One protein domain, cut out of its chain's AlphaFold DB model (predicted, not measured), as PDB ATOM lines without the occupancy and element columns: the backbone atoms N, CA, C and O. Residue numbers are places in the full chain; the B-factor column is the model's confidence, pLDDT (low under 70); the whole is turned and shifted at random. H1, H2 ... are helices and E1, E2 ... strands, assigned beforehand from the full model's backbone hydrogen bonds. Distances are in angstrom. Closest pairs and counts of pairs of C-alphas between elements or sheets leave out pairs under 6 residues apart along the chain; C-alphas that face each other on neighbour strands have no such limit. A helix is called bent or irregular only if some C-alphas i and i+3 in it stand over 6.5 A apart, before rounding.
ATOM      1  N   GLN A  16      58.623 -29.962  -2.910       85.12
ATOM      2  CA  GLN A  16      58.550 -30.455  -4.291       85.12
ATOM      3  C   GLN A  16      59.057 -29.394  -5.269       85.12
ATOM      4  O   GLN A  16      59.826 -29.725  -6.171       85.12
ATOM      5  N   LEU A  17      58.701 -28.124  -5.050       88.19
ATOM      6  CA  LEU A  17      59.181 -27.014  -5.870       88.19
ATOM      7  C   LEU A  17      60.710 -26.883  -5.798       88.19
ATOM      8  O   LEU A  17      61.366 -26.793  -6.834       88.19
ATOM      9  N   ILE A  18      61.284 -26.962  -4.593       89.06
ATOM     10  CA  ILE A  18      62.741 -26.922  -4.387       89.06
ATOM     11  C   ILE A  18      63.436 -28.063  -5.144       89.06
ATOM     12  O   ILE A  18      64.460 -27.847  -5.789       89.06
ATOM     13  N   ARG A  19      62.876 -29.278  -5.123       88.56
ATOM     14  CA  ARG A  19      63.446 -30.420  -5.859       88.56
ATOM     15  C   ARG A  19      63.393 -30.232  -7.370       88.56
ATOM     16  O   ARG A  19      64.387 -30.494  -8.042       88.56
ATOM     17  N   LEU A  20      62.267 -29.755  -7.901       91.38
ATOM     18  CA  LEU A  20      62.156 -29.429  -9.324       91.38
ATOM     19  C   LEU A  20      63.161 -28.338  -9.719       91.38
ATOM     20  O   LEU A  20      63.801 -28.452 -10.766       91.38
ATOM     21  N   ALA A  21      63.360 -27.332  -8.863       92.81
ATOM     22  CA  ALA A  21      64.355 -26.289  -9.081       92.81
ATOM     23  C   ALA A  21      65.785 -26.857  -9.135       92.81
ATOM     24  O   ALA A  21      66.543 -26.497 -10.037       92.81
ATOM     25  N   TRP A  22      66.150 -27.788  -8.243       94.44
ATOM     26  CA  TRP A  22      67.450 -28.472  -8.293       94.44
ATOM     27  C   TRP A  22      67.626 -29.314  -9.558       94.44
ATOM     28  O   TRP A  22      68.681 -29.240 -10.186       94.44
ATOM     29  N   ILE A  23      66.593 -30.059  -9.974       95.50
ATOM     30  CA  ILE A  23      66.618 -30.832 -11.225       95.50
ATOM     31  C   ILE A  23      66.865 -29.911 -12.422       95.50
ATOM     32  O   ILE A  23      67.764 -30.174 -13.224       95.50
ATOM     33  N   GLY A  24      66.104 -28.819 -12.531       95.81
ATOM     34  CA  GLY A  24      66.266 -27.839 -13.604       95.81
ATOM     35  C   GLY A  24      67.657 -27.204 -13.597       95.81
ATOM     36  O   GLY A  24      68.329 -27.173 -14.626       95.81
ATOM     37  N   THR A  25      68.130 -26.787 -12.421       95.75
ATOM     38  CA  THR A  25      69.445 -26.154 -12.251       95.75
ATOM     39  C   THR A  25      70.576 -27.093 -12.663       95.75
ATOM     40  O   THR A  25      71.409 -26.721 -13.484       95.75
ATOM     41  N   TYR A  26      70.596 -28.330 -12.159       95.75
ATOM     42  CA  TYR A  26      71.614 -29.313 -12.533       95.75
ATOM     43  C   TYR A  26      71.543 -29.705 -14.008       95.75
ATOM     44  O   TYR A  26      72.590 -29.890 -14.621       95.75
ATOM     45  N   SER A  27      70.348 -29.777 -14.599       95.56
ATOM     46  CA  SER A  27      70.193 -30.067 -16.030       95.56
ATOM     47  C   SER A  27      70.819 -28.971 -16.894       95.56
ATOM     48  O   SER A  27      71.609 -29.263 -17.789       95.56
ATOM     49  N   VAL A  28      70.529 -27.701 -16.585       95.12
ATOM     50  CA  VAL A  28      71.114 -26.542 -17.277       95.12
ATOM     51  C   VAL A  28      72.629 -26.505 -17.074       95.12
ATOM     52  O   VAL A  28      73.374 -26.443 -18.051       95.12
ATOM     53  N   LEU A  29      73.102 -26.606 -15.826       92.56
ATOM     54  CA  LEU A  29      74.535 -26.614 -15.523       92.56
ATOM     55  C   LEU A  29      75.259 -27.734 -16.272       92.56
ATOM     56  O   LEU A  29      76.316 -27.484 -16.838       92.56
ATOM     57  N   MET A  30      74.682 -28.936 -16.332       92.00
ATOM     58  CA  MET A  30      75.292 -30.066 -17.028       92.00
ATOM     59  C   MET A  30      75.481 -29.779 -18.520       92.00
ATOM     60  O   MET A  30      76.571 -29.988 -19.042       92.00
ATOM     61  N   VAL A  31      74.459 -29.246 -19.196       90.75
ATOM     62  CA  VAL A  31      74.529 -28.940 -20.634       90.75
ATOM     63  C   VAL A  31      75.549 -27.836 -20.930       90.75
ATOM     64  O   VAL A  31      76.355 -27.979 -21.849       90.75
ATOM     65  N   TYR A  32      75.568 -26.754 -20.145       90.62
ATOM     66  CA  TYR A  32      76.479 -25.627 -20.387       90.62
ATOM     67  C   TYR A  32      77.916 -25.893 -19.925       90.62
ATOM     68  O   TYR A  32      78.868 -25.443 -20.567       90.62
ATOM     69  N   MET A  33      78.100 -26.619 -18.820       90.75
ATOM     70  CA  MET A  33      79.415 -26.846 -18.221       90.75
ATOM     71  C   MET A  33      80.096 -28.131 -18.702       90.75
ATOM     72  O   MET A  33      81.253 -28.338 -18.347       90.75
ATOM     73  N   TRP A  34      79.463 -28.965 -19.542       89.94
ATOM     74  CA  TRP A  34      80.005 -30.262 -19.999       89.94
ATOM     75  C   TRP A  34      81.440 -30.210 -20.553       89.94
ATOM     76  O   TRP A  34      82.200 -31.181 -20.471       89.94
ATOM     77  N   ARG A  35      81.825 -29.070 -21.134       86.44
ATOM     78  CA  ARG A  35      83.148 -28.847 -21.736       86.44
ATOM     79  C   ARG A  35      84.236 -28.475 -20.727       86.44
ATOM     80  O   ARG A  35      85.404 -28.448 -21.090       86.44
ATOM     81  N   TRP A  36      83.879 -28.179 -19.481       88.56
ATOM     82  CA  TRP A  36      84.833 -27.709 -18.483       88.56
ATOM     83  C   TRP A  36      85.589 -28.878 -17.829       88.56
ATOM     84  O   TRP A  36      84.952 -29.854 -17.413       88.56
ATOM     85  N   PRO A  37      86.921 -28.767 -17.637       86.06
ATOM     86  CA  PRO A  37      87.744 -29.814 -17.022       86.06
ATOM     87  C   PRO A  37      87.295 -30.268 -15.633       86.06
ATOM     88  O   PRO A  37      87.520 -31.408 -15.236       86.06
ATOM     89  N   TRP A  38      86.610 -29.397 -14.893       85.25
ATOM     90  CA  TRP A  38      86.097 -29.706 -13.558       85.25
ATOM     91  C   TRP A  38      85.072 -30.843 -13.541       85.25
ATOM     92  O   TRP A  38      84.899 -31.483 -12.507       85.25
ATOM     93  N   LEU A  39      84.421 -31.133 -14.674       87.88
ATOM     94  CA  LEU A  39      83.490 -32.253 -14.788       87.88
ATOM     95  C   LEU A  39      84.159 -33.571 -15.189       87.88
ATOM     96  O   LEU A  39      83.471 -34.585 -15.202       87.88
ATOM     97  N   TYR A  40      85.465 -33.612 -15.480       88.00
ATOM     98  CA  TYR A  40      86.150 -34.847 -15.901       88.00
ATOM     99  C   TYR A  40      85.913 -36.041 -14.959       88.00
ATOM    100  O   TYR A  40      85.586 -37.109 -15.479       88.00
ATOM    101  N   PRO A  41      85.973 -35.885 -13.619       86.62
ATOM    102  CA  PRO A  41      85.563 -36.921 -12.666       86.62
ATOM    103  C   PRO A  41      84.202 -37.552 -12.999       86.62
ATOM    104  O   PRO A  41      84.067 -38.762 -13.181       86.62
ATOM    105  N   THR A  42      83.192 -36.701 -13.158       88.00
ATOM    106  CA  THR A  42      81.806 -37.093 -13.409       88.00
ATOM    107  C   THR A  42      81.616 -37.658 -14.817       88.00
ATOM    108  O   THR A  42      80.901 -38.643 -14.991       88.00
ATOM    109  N   LYS A  43      82.277 -37.072 -15.825       90.62
ATOM    110  CA  LYS A  43      82.205 -37.511 -17.229       90.62
ATOM    111  C   LYS A  43      82.737 -38.925 -17.390       90.62
ATOM    112  O   LYS A  43      82.077 -39.754 -18.006       90.62
ATOM    113  N   ILE A  44      83.901 -39.212 -16.807       88.31
ATOM    114  CA  ILE A  44      84.509 -40.542 -16.884       88.31
ATOM    115  C   ILE A  44      83.606 -41.575 -16.206       88.31
ATOM    116  O   ILE A  44      83.408 -42.648 -16.766       88.31
ATOM    117  N   PHE A  45      83.009 -41.254 -15.052       88.25
ATOM    118  CA  PHE A  45      82.050 -42.155 -14.408       88.25
ATOM    119  C   PHE A  45      80.825 -42.433 -15.294       88.25
ATOM    120  O   PHE A  45      80.433 -43.588 -15.450       88.25
ATOM    121  N   ALA A  46      80.259 -41.397 -15.921       92.56
ATOM    122  CA  ALA A  46      79.104 -41.543 -16.802       92.56
ATOM    123  C   ALA A  46      79.418 -42.372 -18.058       92.56
ATOM    124  O   ALA A  46      78.638 -43.252 -18.423       92.56
ATOM    125  N   TYR A  47      80.576 -42.140 -18.685       92.31
ATOM    126  CA  TYR A  47      81.044 -42.947 -19.812       92.31
ATOM    127  C   TYR A  47      81.368 -44.385 -19.395       92.31
ATOM    128  O   TYR A  47      81.027 -45.318 -20.111       92.31
ATOM    129  N   PHE A  48      81.940 -44.601 -18.210       90.38
ATOM    130  CA  PHE A  48      82.175 -45.949 -17.697       90.38
ATOM    131  C   PHE A  48      80.867 -46.725 -17.515       90.38
ATOM    132  O   PHE A  48      80.757 -47.858 -17.977       90.38
ATOM    133  N   ALA A  49      79.856 -46.115 -16.888       91.94
ATOM    134  CA  ALA A  49      78.544 -46.739 -16.740       91.94
ATOM    135  C   ALA A  49      77.895 -47.024 -18.106       91.94
ATOM    136  O   ALA A  49      77.356 -48.110 -18.316       91.94
ATOM    137  N   HIS A  50      78.001 -46.085 -19.051       94.62
ATOM    138  CA  HIS A  50      77.531 -46.255 -20.425       94.62
ATOM    139  C   HIS A  50      78.178 -47.463 -21.113       94.62
ATOM    140  O   HIS A  50      77.476 -48.332 -21.632       94.62
ATOM    141  N   GLU A  51      79.505 -47.568 -21.067       93.31
ATOM    142  CA  GLU A  51      80.224 -48.684 -21.680       93.31
ATOM    143  C   GLU A  51      80.011 -50.005 -20.930       93.31
ATOM    144  O   GLU A  51      79.995 -51.063 -21.553       93.31
ATOM    145  N   ALA A  52      79.737 -49.979 -19.622       91.75
ATOM    146  CA  ALA A  52      79.352 -51.176 -18.878       91.75
ATOM    147  C   ALA A  52      78.028 -51.776 -19.394       91.75
ATOM    148  O   ALA A  52      77.909 -52.999 -19.513       91.75
ATOM    149  N   PHE A  53      77.054 -50.939 -19.775       94.94
ATOM    150  CA  PHE A  53      75.829 -51.414 -20.428       94.94
ATOM    151  C   PHE A  53      76.096 -51.976 -21.829       94.94
ATOM    152  O   PHE A  53      75.520 -53.006 -22.187       94.94
ATOM    153  N   ARG A  54      77.006 -51.361 -22.599       94.06
ATOM    154  CA  ARG A  54      77.431 -51.885 -23.910       94.06
ATOM    155  C   ARG A  54      78.128 -53.235 -23.767       94.06
ATOM    156  O   ARG A  54      77.785 -54.176 -24.479       94.06
ATOM    157  N   TYR A  55      79.021 -53.365 -22.790       93.06
ATOM    158  CA  TYR A  55      79.675 -54.622 -22.443       93.06
ATOM    159  C   TYR A  55      78.666 -55.715 -22.072       93.06
ATOM    160  O   TYR A  55      78.729 -56.826 -22.602       93.06
ATOM    161  N   GLY A  56      77.697 -55.392 -21.210       92.94
ATOM    162  CA  GLY A  56      76.630 -56.316 -20.828       92.94
ATOM    163  C   GLY A  56      75.801 -56.777 -22.028       92.94
ATOM    164  O   GLY A  56      75.590 -57.975 -22.208       92.94
ATOM    165  N   ALA A  57      75.390 -55.852 -22.897       94.31
ATOM    166  CA  ALA A  57      74.635 -56.172 -24.108       94.31
ATOM    167  C   ALA A  57      75.443 -57.008 -25.113       94.31
ATOM    168  O   ALA A  57      74.905 -57.936 -25.720       94.31
ATOM    169  N   ALA A  58      76.741 -56.728 -25.262       94.12
ATOM    170  CA  ALA A  58      77.628 -57.527 -26.100       94.12
ATOM    171  C   ALA A  58      77.689 -58.967 -25.578       94.12
ATOM    172  O   ALA A  58      77.416 -59.897 -26.329       94.12
ATOM    173  N   LYS A  59      77.912 -59.161 -24.271       93.69
ATOM    174  CA  LYS A  59      77.921 -60.498 -23.657       93.69
ATOM    175  C   LYS A  59      76.584 -61.228 -23.797       93.69
ATOM    176  O   LYS A  59      76.580 -62.407 -24.142       93.69
ATOM    177  N   LEU A  60      75.460 -60.540 -23.586       94.56
ATOM    178  CA  LEU A  60      74.118 -61.125 -23.724       94.56
ATOM    179  C   LEU A  60      73.784 -61.540 -25.161       94.56
ATOM    180  O   LEU A  60      73.013 -62.473 -25.360       94.56
ATOM    181  N   THR A  61      74.369 -60.878 -26.158       95.19
ATOM    182  CA  THR A  61      74.201 -61.230 -27.576       95.19
ATOM    183  C   THR A  61      75.273 -62.191 -28.087       95.19
ATOM    184  O   THR A  61      75.369 -62.402 -29.289       95.19
ATOM    185  N   CYS A  62      76.066 -62.797 -27.195       93.88
ATOM    186  CA  CYS A  62      77.189 -63.678 -27.536       93.88
ATOM    187  C   CYS A  62      78.327 -62.985 -28.314       93.88
ATOM    188  O   CYS A  62      79.093 -63.640 -29.017       93.88
ATOM    189  N   GLY A  63      78.452 -61.665 -28.184       91.38
ATOM    190  CA  GLY A  63      79.611 -60.898 -28.626       91.38
ATOM    191  C   GLY A  63      80.744 -60.900 -27.594       91.38
ATOM    192  O   GLY A  63      80.553 -61.150 -26.397       91.38
ATOM    193  N   GLN A  64      81.948 -60.585 -28.061       90.62
ATOM    194  CA  GLN A  64      83.149 -60.456 -27.245       90.62
ATOM    195  C   GLN A  64      83.686 -59.030 -27.333       90.62
ATOM    196  O   GLN A  64      83.932 -58.519 -28.419       90.62
ATOM    197  N   VAL A  65      83.865 -58.397 -26.174       91.19
ATOM    198  CA  VAL A  65      84.489 -57.075 -26.053       91.19
ATOM    199  C   VAL A  65      85.989 -57.251 -25.869       91.19
ATOM    200  O   VAL A  65      86.404 -58.012 -24.998       91.19
ATOM    201  N   GLU A  66      86.777 -56.543 -26.671       88.50
ATOM    202  CA  GLU A  66      88.243 -56.587 -26.651       88.50
ATOM    203  C   GLU A  66      88.831 -55.442 -25.826       88.50
ATOM    204  O   GLU A  66      89.749 -55.632 -25.022       88.50
ATOM    205  N   ALA A  67      88.285 -54.240 -26.009       86.50
ATOM    206  CA  ALA A  67      88.763 -53.040 -25.344       86.50
ATOM    207  C   ALA A  67      87.633 -52.036 -25.111       86.50
ATOM    208  O   ALA A  67      86.689 -51.950 -25.898       86.50
ATOM    209  N   ILE A  68      87.764 -51.282 -24.022       88.12
ATOM    210  CA  ILE A  68      86.924 -50.132 -23.692       88.12
ATOM    211  C   ILE A  68      87.850 -48.930 -23.499       88.12
ATOM    212  O   ILE A  68      88.672 -48.911 -22.583       88.12
ATOM    213  N   ASP A  69      87.706 -47.932 -24.355       86.50
ATOM    214  CA  ASP A  69      88.444 -46.677 -24.347       86.50
ATOM    215  C   ASP A  69      87.548 -45.571 -23.781       86.50
ATOM    216  O   ASP A  69      86.395 -45.419 -24.188       86.50
ATOM    217  N   ILE A  70      88.047 -44.820 -22.797       86.94
ATOM    218  CA  ILE A  70      87.280 -43.749 -22.144       86.94
ATOM    219  C   ILE A  70      88.115 -42.479 -22.081       86.94
ATOM    220  O   ILE A  70      89.175 -42.439 -21.450       86.94
ATOM    221  N   HIS A  71      87.568 -41.409 -22.652       81.75
ATOM    222  CA  HIS A  71      88.217 -40.117 -22.793       81.75
ATOM    223  C   HIS A  71      87.285 -39.005 -22.315       81.75
ATOM    224  O   HIS A  71      86.202 -38.803 -22.867       81.75
ATOM    225  N   PRO A  72      87.697 -38.210 -21.317       77.31
ATOM    226  CA  PRO A  72      86.847 -37.143 -20.804       77.31
ATOM    227  C   PRO A  72      86.540 -36.055 -21.845       77.31
ATOM    228  O   PRO A  72      85.514 -35.387 -21.719       77.31
ATOM    229  N   GLU A  73      87.386 -35.858 -22.858       78.50
ATOM    230  CA  GLU A  73      87.196 -34.829 -23.895       78.50
ATOM    231  C   GLU A  73      86.486 -35.355 -25.147       78.50
ATOM    232  O   GLU A  73      85.700 -34.635 -25.761       78.50
ATOM    233  N   GLU A  74      86.710 -36.621 -25.491       71.12
ATOM    234  CA  GLU A  74      86.314 -37.188 -26.786       71.12
ATOM    235  C   GLU A  74      85.156 -38.179 -26.697       71.12
ATOM    236  O   GLU A  74      84.531 -38.462 -27.715       71.12
ATOM    237  N   GLY A  75      84.836 -38.668 -25.499       83.81
ATOM    238  CA  GLY A  75      83.792 -39.663 -25.284       83.81
ATOM    239  C   GLY A  75      84.358 -41.038 -24.958       83.81
ATOM    240  O   GLY A  75      85.448 -41.163 -24.410       83.81
ATOM    241  N   SER A  76      83.596 -42.078 -25.265       85.56
ATOM    242  CA  SER A  76      84.009 -43.458 -25.052       85.56
ATOM    243  C   SER A  76      83.778 -44.309 -26.288       85.56
ATOM    244  O   SER A  76      82.914 -44.022 -27.120       85.56
ATOM    245  N   GLU A  77      84.571 -45.365 -26.402       87.62
ATOM    246  CA  GLU A  77      84.504 -46.319 -27.492       87.62
ATOM    247  C   GLU A  77      84.694 -47.735 -26.951       87.62
ATOM    248  O   GLU A  77      85.574 -47.999 -26.139       87.62
ATOM    249  N   THR A  78      83.859 -48.662 -27.412       87.81
ATOM    250  CA  THR A  78      84.003 -50.088 -27.108       87.81
ATOM    251  C   THR A  78      84.285 -50.831 -28.398       87.81
ATOM    252  O   THR A  78      83.460 -50.816 -29.314       87.81
ATOM    253  N   SER A  79      85.427 -51.513 -28.433       89.19
ATOM    254  CA  SER A  79      85.820 -52.432 -29.500       89.19
ATOM    255  C   SER A  79      85.287 -53.827 -29.186       89.19
ATOM    256  O   SER A  79      85.614 -54.406 -28.145       89.19
ATOM    257  N   PHE A  80      84.443 -54.371 -30.061       91.12
ATOM    258  CA  PHE A  80      83.821 -55.680 -29.874       91.12
ATOM    259  C   PHE A  80      83.620 -56.408 -31.207       91.12
ATOM    260  O   PHE A  80      83.429 -55.778 -32.245       91.12
ATOM    261  N   HIS A  81      83.605 -57.739 -31.154       90.06
ATOM    262  CA  HIS A  81      83.320 -58.613 -32.290       90.06
ATOM    263  C   HIS A  81      82.150 -59.556 -31.982       90.06
ATOM    264  O   HIS A  81      81.988 -60.035 -30.857       90.06
ATOM    265  N   GLY A  82      81.339 -59.844 -33.002       89.44
ATOM    266  CA  GLY A  82      80.147 -60.688 -32.880       89.44
ATOM    267  C   GLY A  82      78.949 -59.993 -32.219       89.44
ATOM    268  O   GLY A  82      78.941 -58.783 -31.996       89.44
ATOM    269  N   GLY A  83      77.912 -60.778 -31.919       89.56
ATOM    270  CA  GLY A  83      76.655 -60.304 -31.334       89.56
ATOM    271  C   GLY A  83      75.769 -59.485 -32.272       89.56
ATOM    272  O   GLY A  83      75.863 -59.604 -33.492       89.56
ATOM    273  N   VAL A  84      74.867 -58.681 -31.694       92.94
ATOM    274  CA  VAL A  84      73.946 -57.797 -32.437       92.94
ATOM    275  C   VAL A  84      74.387 -56.339 -32.236       92.94
ATOM    276  O   VAL A  84      73.994 -55.727 -31.239       92.94
ATOM    277  N   PRO A  85      75.171 -55.747 -33.163       91.25
ATOM    278  CA  PRO A  85      75.803 -54.441 -32.957       91.25
ATOM    279  C   PRO A  85      74.812 -53.325 -32.629       91.25
ATOM    280  O   PRO A  85      75.060 -52.512 -31.743       91.25
ATOM    281  N   VAL A  86      73.650 -53.318 -33.290       92.62
ATOM    282  CA  VAL A  86      72.596 -52.320 -33.056       92.62
ATOM    283  C   VAL A  86      72.153 -52.318 -31.593       92.62
ATOM    284  O   VAL A  86      72.045 -51.252 -30.989       92.62
ATOM    285  N   LEU A  87      71.951 -53.498 -30.997       93.00
ATOM    286  CA  LEU A  87      71.540 -53.600 -29.599       93.00
ATOM    287  C   LEU A  87      72.651 -53.119 -28.663       93.00
ATOM    288  O   LEU A  87      72.362 -52.410 -27.706       93.00
ATOM    289  N   VAL A  88      73.911 -53.448 -28.963       93.00
ATOM    290  CA  VAL A  88      75.072 -52.998 -28.181       93.00
ATOM    291  C   VAL A  88      75.180 -51.474 -28.180       93.00
ATOM    292  O   VAL A  88      75.331 -50.883 -27.116       93.00
ATOM    293  N   HIS A  89      75.061 -50.819 -29.338       90.25
ATOM    294  CA  HIS A  89      75.123 -49.356 -29.422       90.25
ATOM    295  C   HIS A  89      73.964 -48.678 -28.678       90.25
ATOM    296  O   HIS A  89      74.183 -47.729 -27.926       90.25
ATOM    297  N   VAL A  90      72.736 -49.178 -28.846       93.50
ATOM    298  CA  VAL A  90      71.547 -48.602 -28.195       93.50
ATOM    299  C   VAL A  90      71.562 -48.837 -26.682       93.50
ATOM    300  O   VAL A  90      71.174 -47.950 -25.919       93.50
ATOM    301  N   ALA A  91      72.048 -49.998 -26.230       95.12
ATOM    302  CA  ALA A  91      72.077 -50.369 -24.818       95.12
ATOM    303  C   ALA A  91      72.883 -49.393 -23.959       95.12
ATOM    304  O   ALA A  91      72.497 -49.151 -22.819       95.12
ATOM    305  N   GLY A  92      73.948 -48.795 -24.498       93.94
ATOM    306  CA  GLY A  92      74.725 -47.788 -23.778       93.94
ATOM    307  C   GLY A  92      73.870 -46.588 -23.368       93.94
ATOM    308  O   GLY A  92      73.770 -46.258 -22.186       93.94
ATOM    309  N   TYR A  93      73.218 -45.926 -24.330       95.25
ATOM    310  CA  TYR A  93      72.433 -44.720 -24.034       95.25
ATOM    311  C   TYR A  93      71.141 -45.034 -23.284       95.25
ATOM    312  O   TYR A  93      70.798 -44.314 -22.348       95.25
ATOM    313  N   VAL A  94      70.438 -46.112 -23.652       96.69
ATOM    314  CA  VAL A  94      69.203 -46.514 -22.962       96.69
ATOM    315  C   VAL A  94      69.502 -46.950 -21.528       96.69
ATOM    316  O   VAL A  94      68.802 -46.531 -20.610       96.69
ATOM    317  N   GLY A  95      70.566 -47.727 -21.315       95.81
ATOM    318  CA  GLY A  95      71.002 -48.154 -19.987       95.81
ATOM    319  C   GLY A  95      71.374 -46.972 -19.095       95.81
ATOM    320  O   GLY A  95      70.864 -46.868 -17.979       95.81
ATOM    321  N   SER A  96      72.172 -46.026 -19.606       95.88
ATOM    322  CA  SER A  96      72.499 -44.794 -18.878       95.88
ATOM    323  C   SER A  96      71.259 -43.955 -18.571       95.88
ATOM    324  O   SER A  96      71.112 -43.485 -17.445       95.88
ATOM    325  N   LEU A  97      70.323 -43.820 -19.516       96.88
ATOM    326  CA  LEU A  97      69.067 -43.107 -19.277       96.88
ATOM    327  C   LEU A  97      68.253 -43.762 -18.155       96.88
ATOM    328  O   LEU A  97      67.817 -43.081 -17.226       96.88
ATOM    329  N   CYS A  98      68.088 -45.086 -18.202       96.81
ATOM    330  CA  CYS A  98      67.389 -45.843 -17.169       96.81
ATOM    331  C   CYS A  98      68.066 -45.697 -15.799       96.81
ATOM    332  O   CYS A  98      67.384 -45.406 -14.815       96.81
ATOM    333  N   LEU A  99      69.394 -45.840 -15.734       95.75
ATOM    334  CA  LEU A  99      70.165 -45.654 -14.503       95.75
ATOM    335  C   LEU A  99      69.990 -44.235 -13.943       95.75
ATOM    336  O   LEU A  99      69.773 -44.060 -12.744       95.75
ATOM    337  N   GLY A 100      70.015 -43.230 -14.822       96.31
ATOM    338  CA  GLY A 100      69.792 -41.836 -14.469       96.31
ATOM    339  C   GLY A 100      68.418 -41.596 -13.849       96.31
ATOM    340  O   GLY A 100      68.319 -41.017 -12.767       96.31
ATOM    341  N   CYS A 101      67.360 -42.110 -14.480       96.75
ATOM    342  CA  CYS A 101      65.997 -42.042 -13.951       96.75
ATOM    343  C   CYS A 101      65.876 -42.719 -12.578       96.75
ATOM    344  O   CYS A 101      65.267 -42.150 -11.670       96.75
ATOM    345  N   VAL A 102      66.490 -43.897 -12.399       96.62
ATOM    346  CA  VAL A 102      66.519 -44.596 -11.105       96.62
ATOM    347  C   VAL A 102      67.184 -43.726 -10.043       96.62
ATOM    348  O   VAL A 102      66.601 -43.523  -8.985       96.62
ATOM    349  N   PHE A 103      68.350 -43.140 -10.320       96.56
ATOM    350  CA  PHE A 103      69.039 -42.275  -9.360       96.56
ATOM    351  C   PHE A 103      68.253 -41.003  -9.026       96.56
ATOM    352  O   PHE A 103      68.187 -40.630  -7.853       96.56
ATOM    353  N   ILE A 104      67.599 -40.373 -10.007       96.56
ATOM    354  CA  ILE A 104      66.728 -39.212  -9.767       96.56
ATOM    355  C   ILE A 104      65.597 -39.590  -8.801       96.56
ATOM    356  O   ILE A 104      65.394 -38.902  -7.801       96.56
ATOM    357  N   VAL A 105      64.906 -40.712  -9.031       95.50
ATOM    358  CA  VAL A 105      63.825 -41.176  -8.143       95.50
ATOM    359  C   VAL A 105      64.366 -41.583  -6.770       95.50
ATOM    360  O   VAL A 105      63.817 -41.182  -5.744       95.50
ATOM    361  N   CYS A 106      65.466 -42.334  -6.722       95.62
ATOM    362  CA  CYS A 106      66.073 -42.788  -5.476       95.62
ATOM    363  C   CYS A 106      66.586 -41.626  -4.624       95.62
ATOM    364  O   CYS A 106      66.493 -41.706  -3.403       95.62
ATOM    365  N   SER A 107      67.048 -40.526  -5.231       95.25
ATOM    366  CA  SER A 107      67.467 -39.329  -4.493       95.25
ATOM    367  C   SER A 107      66.347 -38.772  -3.603       95.25
ATOM    368  O   SER A 107      66.609 -38.314  -2.490       95.25
ATOM    369  N   ALA A 108      65.080 -38.905  -4.012       91.81
ATOM    370  CA  ALA A 108      63.930 -38.382  -3.282       91.81
ATOM    371  C   ALA A 108      63.596 -39.157  -1.992       91.81
ATOM    372  O   ALA A 108      62.907 -38.608  -1.126       91.81
ATOM    373  N   LEU A 109      64.081 -40.399  -1.862       92.56
ATOM    374  CA  LEU A 109      63.751 -41.340  -0.788       92.56
ATOM    375  C   LEU A 109      64.987 -41.651   0.070       92.56
ATOM    376  O   LEU A 109      66.063 -41.900  -0.460       92.56
ATOM    377  N   THR A 110      64.847 -41.705   1.395       90.44
ATOM    378  CA  THR A 110      65.998 -41.816   2.313       90.44
ATOM    379  C   THR A 110      66.801 -43.110   2.149       90.44
ATOM    380  O   THR A 110      68.009 -43.056   1.933       90.44
ATOM    381  N   ILE A 111      66.153 -44.280   2.226       92.94
ATOM    382  CA  ILE A 111      66.852 -45.575   2.118       92.94
ATOM    383  C   ILE A 111      67.398 -45.797   0.696       92.94
ATOM    384  O   ILE A 111      68.593 -46.065   0.567       92.94
ATOM    385  N   PRO A 112      66.601 -45.632  -0.383       94.38
ATOM    386  CA  PRO A 112      67.097 -45.806  -1.749       94.38
ATOM    387  C   PRO A 112      68.267 -44.884  -2.095       94.38
ATOM    388  O   PRO A 112      69.204 -45.317  -2.757       94.38
ATOM    389  N   ARG A 113      68.266 -43.640  -1.605       94.62
ATOM    390  CA  ARG A 113      69.383 -42.702  -1.769       94.62
ATOM    391  C   ARG A 113      70.687 -43.248  -1.200       94.62
ATOM    392  O   ARG A 113      71.709 -43.165  -1.871       94.62
ATOM    393  N   LEU A 114      70.660 -43.806   0.012       93.44
ATOM    394  CA  LEU A 114      71.851 -44.393   0.634       93.44
ATOM    395  C   LEU A 114      72.336 -45.621  -0.144       93.44
ATOM    396  O   LEU A 114      73.535 -45.758  -0.381       93.44
ATOM    397  N   VAL A 115      71.407 -46.467  -0.602       94.75
ATOM    398  CA  VAL A 115      71.736 -47.632  -1.435       94.75
ATOM    399  C   VAL A 115      72.387 -47.184  -2.743       94.75
ATOM    400  O   VAL A 115      73.509 -47.595  -3.027       94.75
ATOM    401  N   CYS A 116      71.762 -46.283  -3.503       93.31
ATOM    402  CA  CYS A 116      72.329 -45.768  -4.753       93.31
ATOM    403  C   CYS A 116      73.664 -45.047  -4.535       93.31
ATOM    404  O   CYS A 116      74.597 -45.263  -5.304       93.31
ATOM    405  N   GLY A 117      73.795 -44.253  -3.469       91.50
ATOM    406  CA  GLY A 117      75.060 -43.616  -3.102       91.50
ATOM    407  C   GLY A 117      76.170 -44.639  -2.844       91.50
ATOM    408  O   GLY A 117      77.280 -44.486  -3.352       91.50
ATOM    409  N   SER A 118      75.862 -45.726  -2.132       90.94
ATOM    410  CA  SER A 118      76.820 -46.812  -1.889       90.94
ATOM    411  C   SER A 118      77.203 -47.555  -3.175       90.94
ATOM    412  O   SER A 118      78.380 -47.836  -3.388       90.94
ATOM    413  N   VAL A 119      76.242 -47.788  -4.077       90.75
ATOM    414  CA  VAL A 119      76.487 -48.389  -5.397       90.75
ATOM    415  C   VAL A 119      77.436 -47.522  -6.222       90.75
ATOM    416  O   VAL A 119      78.372 -48.056  -6.809       90.75
ATOM    417  N   VAL A 120      77.265 -46.195  -6.225       90.12
ATOM    418  CA  VAL A 120      78.192 -45.276  -6.911       90.12
ATOM    419  C   VAL A 120      79.614 -45.426  -6.363       90.12
ATOM    420  O   VAL A 120      80.551 -45.567  -7.142       90.12
ATOM    421  N   VAL A 121      79.787 -45.463  -5.037       92.00
ATOM    422  CA  VAL A 121      81.108 -45.652  -4.408       92.00
ATOM    423  C   VAL A 121      81.731 -46.994  -4.806       92.00
ATOM    424  O   VAL A 121      82.908 -47.036  -5.164       92.00
ATOM    425  N   VAL A 122      80.951 -48.078  -4.802       91.44
ATOM    426  CA  VAL A 122      81.420 -49.413  -5.209       91.44
ATOM    427  C   VAL A 122      81.817 -49.440  -6.685       91.44
ATOM    428  O   VAL A 122      82.868 -49.984  -7.016       91.44
ATOM    429  N   LEU A 123      81.029 -48.823  -7.569       87.88
ATOM    430  CA  LEU A 123      81.345 -48.740  -8.997       87.88
ATOM    431  C   LEU A 123      82.615 -47.919  -9.249       87.88
ATOM    432  O   LEU A 123      83.473 -48.350 -10.017       87.88
ATOM    433  N   LEU A 124      82.780 -46.780  -8.568       89.56
ATOM    434  CA  LEU A 124      84.004 -45.975  -8.640       89.56
ATOM    435  C   LEU A 124      85.218 -46.758  -8.123       89.56
ATOM    436  O   LEU A 124      86.294 -46.698  -8.721       89.56
ATOM    437  N   PHE A 125      85.065 -47.530  -7.048       90.69
ATOM    438  CA  PHE A 125      86.132 -48.387  -6.541       90.69
ATOM    439  C   PHE A 125      86.503 -49.489  -7.543       90.69
ATOM    440  O   PHE A 125      87.670 -49.600  -7.917       90.69
ATOM    441  N   ALA A 126      85.517 -50.234  -8.051       87.19
ATOM    442  CA  ALA A 126      85.725 -51.273  -9.056       87.19
ATOM    443  C   ALA A 126      86.420 -50.712 -10.307       87.19
ATOM    444  O   ALA A 126      87.418 -51.264 -10.767       87.19
ATOM    445  N   PHE A 127      85.971 -49.553 -10.794       85.06
ATOM    446  CA  PHE A 127      86.593 -48.882 -11.929       85.06
ATOM    447  C   PHE A 127      88.043 -48.449 -11.638       85.06
ATOM    448  O   PHE A 127      88.916 -48.577 -12.497       85.06
ATOM    449  N   THR A 128      88.354 -48.026 -10.404       87.19
ATOM    450  CA  THR A 128      89.733 -47.701  -9.990       87.19
ATOM    451  C   THR A 128      90.631 -48.936 -10.048       87.19
ATOM    452  O   THR A 128      91.782 -48.832 -10.476       87.19
ATOM    453  N   CYS A 129      90.114 -50.099  -9.644       85.31
ATOM    454  CA  CYS A 129      90.840 -51.365  -9.679       85.31
ATOM    455  C   CYS A 129      91.031 -51.905 -11.105       85.31
ATOM    456  O   CYS A 129      92.092 -52.447 -11.403       85.31
ATOM    457  N   CYS A 130      90.036 -51.749 -11.983       79.94
ATOM    458  CA  CYS A 130      90.071 -52.271 -13.353       79.94
ATOM    459  C   CYS A 130      90.815 -51.365 -14.352       79.94
ATOM    460  O   CYS A 130      91.209 -51.821 -15.424       79.94
ATOM    461  N   SER A 131      91.012 -50.084 -14.035       80.69
ATOM    462  CA  SER A 131      91.688 -49.139 -14.927       80.69
ATOM    463  C   SER A 131      93.195 -49.414 -15.029       80.69
ATOM    464  O   SER A 131      93.936 -49.262 -14.056       80.69
ATOM    465  N   ASN A 132      93.676 -49.704 -16.242       77.12
ATOM    466  CA  ASN A 132      95.089 -50.006 -16.507       77.12
ATOM    467  C   ASN A 132      95.969 -48.742 -16.653       77.12
ATOM    468  O   ASN A 132      97.172 -48.759 -16.388       77.12
ATOM    469  N   THR A 133      95.387 -47.604 -17.046       80.88
ATOM    470  CA  THR A 133      96.135 -46.351 -17.243       80.88
ATOM    471  C   THR A 133      96.229 -45.532 -15.955       80.88
ATOM    472  O   THR A 133      95.236 -45.325 -15.257       80.88
ATOM    473  N   ARG A 134      97.418 -44.975 -15.667       81.56
ATOM    474  CA  ARG A 134      97.647 -44.104 -14.494       81.56
ATOM    475  C   ARG A 134      96.731 -42.876 -14.467       81.56
ATOM    476  O   ARG A 134      96.269 -42.518 -13.392       81.56
ATOM    477  N   TYR A 135      96.462 -42.281 -15.629       83.56
ATOM    478  CA  TYR A 135      95.613 -41.095 -15.783       83.56
ATOM    479  C   TYR A 135      94.149 -41.357 -15.392       83.56
ATOM    480  O   TYR A 135      93.608 -40.682 -14.516       83.56
ATOM    481  N   LEU A 136      93.527 -42.388 -15.976       81.38
ATOM    482  CA  LEU A 136      92.155 -42.785 -15.640       81.38
ATOM    483  C   LEU A 136      92.043 -43.181 -14.165       81.38
ATOM    484  O   LEU A 136      91.132 -42.740 -13.466       81.38
ATOM    485  N   ARG A 137      93.038 -43.921 -13.659       86.12
ATOM    486  CA  ARG A 137      93.088 -44.315 -12.252       86.12
ATOM    487  C   ARG A 137      93.194 -43.115 -11.312       86.12
ATOM    488  O   ARG A 137      92.530 -43.117 -10.282       86.12
ATOM    489  N   SER A 138      93.990 -42.091 -11.635       86.19
ATOM    490  CA  SER A 138      94.142 -40.915 -10.769       86.19
ATOM    491  C   SER A 138      92.891 -40.040 -10.740       86.19
ATOM    492  O   SER A 138      92.487 -39.604  -9.664       86.19
ATOM    493  N   ILE A 139      92.242 -39.815 -11.889       85.69
ATOM    494  CA  ILE A 139      90.998 -39.027 -11.933       85.69
ATOM    495  C   ILE A 139      89.860 -39.783 -11.246       85.69
ATOM    496  O   ILE A 139      89.075 -39.197 -10.497       85.69
ATOM    497  N   ASN A 140      89.785 -41.099 -11.436       87.31
ATOM    498  CA  ASN A 140      88.762 -41.888 -10.773       87.31
ATOM    499  C   ASN A 140      89.001 -42.015  -9.259       87.31
ATOM    500  O   ASN A 140      88.062 -41.898  -8.477       87.31
ATOM    501  N   ALA A 141      90.255 -42.146  -8.819       89.62
ATOM    502  CA  ALA A 141      90.597 -42.110  -7.397       89.62
ATOM    503  C   ALA A 141      90.237 -40.759  -6.753       89.62
ATOM    504  O   ALA A 141      89.745 -40.729  -5.623       89.62
ATOM    505  N   LEU A 142      90.415 -39.644  -7.474       89.00
ATOM    506  CA  LEU A 142      89.933 -38.333  -7.036       89.00
ATOM    507  C   LEU A 142      88.403 -38.330  -6.892       89.00
ATOM    508  O   LEU A 142      87.890 -37.900  -5.864       89.00
ATOM    509  N   SER A 143      87.686 -38.872  -7.879       88.44
ATOM    510  CA  SER A 143      86.218 -38.996  -7.862       88.44
ATOM    511  C   SER A 143      85.728 -39.803  -6.656       88.44
ATOM    512  O   SER A 143      84.834 -39.368  -5.933       88.44
ATOM    513  N   LEU A 144      86.364 -40.949  -6.393       91.38
ATOM    514  CA  LEU A 144      86.093 -41.795  -5.233       91.38
ATOM    515  C   LEU A 144      86.369 -41.051  -3.920       91.38
ATOM    516  O   LEU A 144      85.554 -41.101  -3.003       91.38
ATOM    517  N   THR A 145      87.482 -40.318  -3.840       91.50
ATOM    518  CA  THR A 145      87.845 -39.525  -2.655       91.50
ATOM    519  C   THR A 145      86.816 -38.425  -2.388       91.50
ATOM    520  O   THR A 145      86.411 -38.221  -1.243       91.50
ATOM    521  N   VAL A 146      86.331 -37.746  -3.431       91.19
ATOM    522  CA  VAL A 146      85.266 -36.737  -3.317       91.19
ATOM    523  C   VAL A 146      83.948 -37.380  -2.877       91.19
ATOM    524  O   VAL A 146      83.306 -36.875  -1.962       91.19
ATOM    525  N   ALA A 147      83.567 -38.525  -3.449       91.38
ATOM    526  CA  ALA A 147      82.339 -39.224  -3.073       91.38
ATOM    527  C   ALA A 147      82.363 -39.701  -1.608       91.38
ATOM    528  O   ALA A 147      81.409 -39.476  -0.861       91.38
ATOM    529  N   VAL A 148      83.471 -40.309  -1.172       93.75
ATOM    530  CA  VAL A 148      83.649 -40.771   0.213       93.75
ATOM    531  C   VAL A 148      83.713 -39.590   1.179       93.75
ATOM    532  O   VAL A 148      83.052 -39.620   2.214       93.75
ATOM    533  N   SER A 149      84.449 -38.527   0.845       93.12
ATOM    534  CA  SER A 149      84.521 -37.339   1.705       93.12
ATOM    535  C   SER A 149      83.167 -36.635   1.832       93.12
ATOM    536  O   SER A 149      82.805 -36.248   2.940       93.12
ATOM    537  N   ALA A 150      82.367 -36.557   0.763       92.12
ATOM    538  CA  ALA A 150      80.997 -36.047   0.818       92.12
ATOM    539  C   ALA A 150      80.080 -36.923   1.690       92.12
ATOM    540  O   ALA A 150      79.285 -36.390   2.466       92.12
ATOM    541  N   ALA A 151      80.209 -38.253   1.617       92.25
ATOM    542  CA  ALA A 151      79.454 -39.172   2.470       92.25
ATOM    543  C   ALA A 151      79.821 -39.007   3.957       92.25
ATOM    544  O   ALA A 151      78.935 -38.893   4.805       92.25
ATOM    545  N   VAL A 152      81.117 -38.917   4.272       94.31
ATOM    546  CA  VAL A 152      81.605 -38.673   5.639       94.31
ATOM    547  C   VAL A 152      81.169 -37.294   6.137       94.31
ATOM    548  O   VAL A 152      80.666 -37.182   7.251       94.31
ATOM    549  N   ALA A 153      81.290 -36.247   5.318       94.75
ATOM    550  CA  ALA A 153      80.849 -34.899   5.672       94.75
ATOM    551  C   ALA A 153      79.336 -34.839   5.924       94.75
ATOM    552  O   ALA A 153      78.897 -34.217   6.889       94.75
ATOM    553  N   SER A 154      78.538 -35.531   5.106       93.62
ATOM    554  CA  SER A 154      77.091 -35.653   5.312       93.62
ATOM    555  C   SER A 154      76.756 -36.276   6.666       93.62
ATOM    556  O   SER A 154      75.876 -35.768   7.363       93.62
ATOM    557  N   TYR A 155      77.499 -37.314   7.065       92.88
ATOM    558  CA  TYR A 155      77.355 -37.956   8.368       92.88
ATOM    559  C   TYR A 155      77.769 -37.029   9.524       92.88
ATOM    560  O   TYR A 155      76.995 -36.834  10.454       92.88
ATOM    561  N   VAL A 156      78.947 -36.401   9.446       95.81
ATOM    562  CA  VAL A 156      79.482 -35.537  10.519       95.81
ATOM    563  C   VAL A 156      78.618 -34.291  10.732       95.81
ATOM    564  O   VAL A 156      78.314 -33.927  11.867       95.81
ATOM    565  N   ILE A 157      78.189 -33.639   9.650       95.50
ATOM    566  CA  ILE A 157      77.414 -32.389   9.706       95.50
ATOM    567  C   ILE A 157      75.913 -32.685   9.907       95.50
ATOM    568  O   ILE A 157      75.133 -31.769  10.148       95.50
ATOM    569  N   HIS A 158      75.492 -33.956   9.862       92.19
ATOM    570  CA  HIS A 158      74.088 -34.379   9.950       92.19
ATOM    571  C   HIS A 158      73.209 -33.742   8.855       92.19
ATOM    572  O   HIS A 158      72.066 -33.347   9.088       92.19
ATOM    573  N   ARG A 159      73.759 -33.627   7.638       92.38
ATOM    574  CA  ARG A 159      73.100 -33.016   6.469       92.38
ATOM    575  C   ARG A 159      72.937 -34.051   5.352       92.38
ATOM    576  O   ARG A 159      73.814 -34.153   4.483       92.38
ATOM    577  N   PRO A 160      71.855 -34.857   5.355       87.50
ATOM    578  CA  PRO A 160      71.606 -35.879   4.332       87.50
ATOM    579  C   PRO A 160      71.319 -35.287   2.941       87.50
ATOM    580  O   PRO A 160      71.278 -36.021   1.949       87.50
ATOM    581  N   GLU A 161      71.132 -33.967   2.853       90.88
ATOM    582  CA  GLU A 161      70.954 -33.231   1.603       90.88
ATOM    583  C   GLU A 161      72.214 -33.266   0.726       90.88
ATOM    584  O   GLU A 161      72.111 -33.177  -0.494       90.88
ATOM    585  N   ILE A 162      73.403 -33.465   1.311       92.69
ATOM    586  CA  ILE A 162      74.657 -33.608   0.551       92.69
ATOM    587  C   ILE A 162      74.618 -34.877  -0.312       92.69
ATOM    588  O   ILE A 162      74.936 -34.836  -1.500       92.69
ATOM    589  N   ILE A 163      74.172 -36.000   0.264       93.19
ATOM    590  CA  ILE A 163      74.013 -37.262  -0.476       93.19
ATOM    591  C   ILE A 163      72.845 -37.146  -1.465       93.19
ATOM    592  O   ILE A 163      72.935 -37.672  -2.572       93.19
ATOM    593  N   GLU A 164      71.771 -36.428  -1.108       93.81
ATOM    594  CA  GLU A 164      70.657 -36.136  -2.028       93.81
ATOM    595  C   GLU A 164      71.156 -35.442  -3.290       93.81
ATOM    596  O   GLU A 164      70.934 -35.946  -4.389       93.81
ATOM    597  N   GLY A 165      71.881 -34.333  -3.121       93.75
ATOM    598  CA  GLY A 165      72.443 -33.559  -4.219       93.75
ATOM    599  C   GLY A 165      73.415 -34.380  -5.062       93.75
ATOM    600  O   GLY A 165      73.320 -34.358  -6.284       93.75
ATOM    601  N   GLY A 166      74.292 -35.167  -4.429       93.31
ATOM    602  CA  GLY A 166      75.251 -36.023  -5.134       93.31
ATOM    603  C   GLY A 166      74.589 -37.110  -5.989       93.31
ATOM    604  O   GLY A 166      74.923 -37.262  -7.165       93.31
ATOM    605  N   VAL A 167      73.617 -37.841  -5.428       95.38
ATOM    606  CA  VAL A 167      72.877 -38.884  -6.163       95.38
ATOM    607  C   VAL A 167      72.009 -38.262  -7.258       95.38
ATOM    608  O   VAL A 167      71.982 -38.779  -8.373       95.38
ATOM    609  N   LEU A 168      71.357 -37.129  -6.982       96.25
ATOM    610  CA  LEU A 168      70.551 -36.406  -7.966       96.25
ATOM    611  C   LEU A 168      71.402 -35.911  -9.143       96.25
ATOM    612  O   LEU A 168      71.041 -36.124 -10.299       96.25
ATOM    613  N   PHE A 169      72.546 -35.291  -8.854       95.06
ATOM    614  CA  PHE A 169      73.491 -34.820  -9.863       95.06
ATOM    615  C   PHE A 169      74.015 -35.975 -10.723       95.06
ATOM    616  O   PHE A 169      74.010 -35.888 -11.953       95.06
ATOM    617  N   SER A 170      74.389 -37.094 -10.093       94.50
ATOM    618  CA  SER A 170      74.775 -38.312 -10.808       94.50
ATOM    619  C   SER A 170      73.641 -38.815 -11.708       94.50
ATOM    620  O   SER A 170      73.870 -39.093 -12.885       94.50
ATOM    621  N   GLY A 171      72.402 -38.846 -11.209       96.19
ATOM    622  CA  GLY A 171      71.237 -39.263 -11.985       96.19
ATOM    623  C   GLY A 171      70.985 -38.396 -13.218       96.19
ATOM    624  O   GLY A 171      70.816 -38.918 -14.317       96.19
ATOM    625  N   ILE A 172      71.056 -37.072 -13.069       96.75
ATOM    626  CA  ILE A 172      70.898 -36.122 -14.182       96.75
ATOM    627  C   ILE A 172      72.026 -36.273 -15.203       96.75
ATOM    628  O   ILE A 172      71.762 -36.246 -16.403       96.75
ATOM    629  N   THR A 173      73.260 -36.503 -14.746       95.25
ATOM    630  CA  THR A 173      74.401 -36.772 -15.635       95.25
ATOM    631  C   THR A 173      74.115 -37.959 -16.551       95.25
ATOM    632  O   THR A 173      74.280 -37.857 -17.763       95.25
ATOM    633  N   HIS A 174      73.667 -39.083 -15.987       95.94
ATOM    634  CA  HIS A 174      73.415 -40.301 -16.758       95.94
ATOM    635  C   HIS A 174      72.183 -40.163 -17.656       95.94
ATOM    636  O   HIS A 174      72.213 -40.602 -18.804       95.94
ATOM    637  N   ALA A 175      71.132 -39.499 -17.165       96.75
ATOM    638  CA  ALA A 175      69.918 -39.248 -17.932       96.75
ATOM    639  C   ALA A 175      70.178 -38.359 -19.158       96.75
ATOM    640  O   ALA A 175      69.641 -38.616 -20.232       96.75
ATOM    641  N   LEU A 176      71.022 -37.335 -19.012       96.06
ATOM    642  CA  LEU A 176      71.342 -36.395 -20.085       96.06
ATOM    643  C   LEU A 176      72.572 -36.791 -20.905       96.06
ATOM    644  O   LEU A 176      72.894 -36.075 -21.853       96.06
ATOM    645  N   LEU A 177      73.232 -37.914 -20.592       94.38
ATOM    646  CA  LEU A 177      74.478 -38.327 -21.241       94.38
ATOM    647  C   LEU A 177      74.354 -38.343 -22.770       94.38
ATOM    648  O   LEU A 177      75.217 -37.808 -23.453       94.38
ATOM    649  N   PHE A 178      73.263 -38.899 -23.305       92.62
ATOM    650  CA  PHE A 178      73.041 -38.959 -24.754       92.62
ATOM    651  C   PHE A 178      73.001 -37.567 -25.403       92.62
ATOM    652  O   PHE A 178      73.501 -37.380 -26.508       92.62
ATOM    653  N   LEU A 179      72.424 -36.583 -24.709       92.69
ATOM    654  CA  LEU A 179      72.244 -35.228 -25.214       92.69
ATOM    655  C   LEU A 179      73.564 -34.458 -25.187       92.69
ATOM    656  O   LEU A 179      73.938 -33.830 -26.180       92.69
ATOM    657  N   VAL A 180      74.290 -34.527 -24.069       91.38
ATOM    658  CA  VAL A 180      75.583 -33.842 -23.939       91.38
ATOM    659  C   VAL A 180      76.649 -34.479 -24.827       91.38
ATOM    660  O   VAL A 180      77.441 -33.754 -25.430       91.38
ATOM    661  N   ASP A 181      76.627 -35.800 -24.991       89.38
ATOM    662  CA  ASP A 181      77.543 -36.506 -25.882       89.38
ATOM    663  C   ASP A 181      77.273 -36.173 -27.359       89.38
ATOM    664  O   ASP A 181      78.195 -35.792 -28.085       89.38
ATOM    665  N   ALA A 182      76.000 -36.166 -27.777       87.62
ATOM    666  CA  ALA A 182      75.607 -35.717 -29.113       87.62
ATOM    667  C   ALA A 182      76.043 -34.264 -29.387       87.62
ATOM    668  O   ALA A 182      76.562 -33.968 -30.464       87.62
ATOM    669  N   SER A 183      75.903 -33.369 -28.402       85.88
ATOM    670  CA  SER A 183      76.354 -31.971 -28.512       85.88
ATOM    671  C   SER A 183      77.880 -31.819 -28.590       85.88
ATOM    672  O   SER A 183      78.395 -30.840 -29.134       85.88
ATOM    673  N   SER A 184      78.619 -32.778 -28.028       81.19
ATOM    674  CA  SER A 184      80.079 -32.785 -28.045       81.19
ATOM    675  C   SER A 184      80.616 -33.326 -29.367       81.19
ATOM    676  O   SER A 184      81.688 -32.911 -29.804       81.19
ATOM    677  N   ASN A 185      79.866 -34.215 -30.027       73.44
ATOM    678  CA  ASN A 185      80.286 -34.883 -31.255       73.44
ATOM    679  C   ASN A 185      80.603 -33.904 -32.400       73.44
ATOM    680  O   ASN A 185      81.568 -34.107 -33.129       73.44
ATOM    681  N   PRO A 195      93.965 -44.077 -24.248       59.44
ATOM    682  CA  PRO A 195      93.949 -44.852 -23.008       59.44
ATOM    683  C   PRO A 195      92.843 -45.919 -23.010       59.44
ATOM    684  O   PRO A 195      91.667 -45.604 -22.843       59.44
ATOM    685  N   SER A 196      93.265 -47.183 -23.118       57.22
ATOM    686  CA  SER A 196      92.397 -48.367 -23.183       57.22
ATOM    687  C   SER A 196      92.345 -49.155 -21.877       57.22
ATOM    688  O   SER A 196      93.354 -49.388 -21.198       57.22
ATOM    689  N   ILE A 197      91.158 -49.672 -21.577       62.78
ATOM    690  CA  ILE A 197      90.935 -50.819 -20.700       62.78
ATOM    691  C   ILE A 197      90.905 -52.052 -21.604       62.78
ATOM    692  O   ILE A 197      89.952 -52.251 -22.354       62.78
ATOM    693  N   ARG A 198      91.945 -52.887 -21.547       61.44
ATOM    694  CA  ARG A 198      91.941 -54.195 -22.218       61.44
ATOM    695  C   ARG A 198      91.327 -55.239 -21.302       61.44
ATOM    696  O   ARG A 198      91.801 -55.419 -20.181       61.44
ATOM    697  N   LEU A 199      90.304 -55.926 -21.795       57.72
ATOM    698  CA  LEU A 199      89.719 -57.081 -21.128       57.72
ATOM    699  C   LEU A 199      90.373 -58.319 -21.755       57.72
ATOM    700  O   LEU A 199      90.025 -58.691 -22.873       57.72
TER     701      LEU A 199
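What this domain is: This is residues 16 to 185 and 195 to 199 of the 200 residues of an uncharacterized protein of Aphanomyces astaci (UniProt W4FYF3). H2 lies between a small sheet and a bundle of H3, H4, H5 and H6a, up and down, each running against the one before; H1 packs on H6a. The printed part has 175 residues, with named elements H1 H2 E1 E2 H3 H4 H5 H6 E3, mostly helix; the sheet, E2 E1 E3, is antiparallel. It is compact, radius of gyration of the C-alphas 16.1 A, and elongated, spanning 49 by 31 by 31 A.

How they stand to each other: E1, residues 64 to 71, is the inner strand. It forms a hairpin with E2, residues 75 to 81, N 66 and O 79 being within hydrogen-bond range at 2.8 A; beside E3, residues 196 to 198, N 68 and O 197 are 2.9 A apart. H2, residues 37 to 60, irregular with C-alphas 38 and 41 7.3 A apart, is on the sheet, making two layers, a helix on one face of a sheet, at a height of 8.2 A. H2 touches H3, residues 85 to 107; the closest C-alphas, of His 50 and Gly 92, are 4.6 A apart. H6, residues 161 to 185, assigned as one helix by its hydrogen bonds, is bent: C-alphas 175 and 178 are 7.5 A apart. Its arm H6a, residues 161 to 175, touches H3 at a shallow tilt of 22 degrees, opposite ways; the closest C-alphas, of Gly 100 and Gly 171, are 3.9 A apart. H6b, residues 178 to 185, only grazes the sheet with residues 181 to 185. H4, residues 110 to 130, and H5, residues 134 to 157, form a helical hairpin; the closest C-alphas, of Thr 128 and Arg 137, are 5.3 A apart. H1, residues 16 to 33, touches H6a with residues 23 to 30 alone; the closest C-alphas, of Ser 27 and Ile 172, are 6.4 A apart. Every O i to N i+4 pair is within hydrogen-bond range in H1, H4, H5, H6a and H6b, against 18 of 20 in H2 and 17 of 19 in H3.

Where its parts are: H1 begins at C-alpha 16 (58.550, -30.455, -4.291), and E3 ends at C-alpha 198 (91.941, -54.195, -22.218). From first to last C-alpha H2 measures 34.8 A, H5 33.6 A, H3 33.3 A and H4 30.6 A.

The domain as a whole: The C-alphas farthest apart, of Gly 82 and Ile 157, are 51.2 A apart. Residues 186 to 194 are not printed, and C-alphas 185 and 195 are 18.8 A apart across this cut; the links printed whole are tight. Residues 195 to 199 have pLDDT under 70.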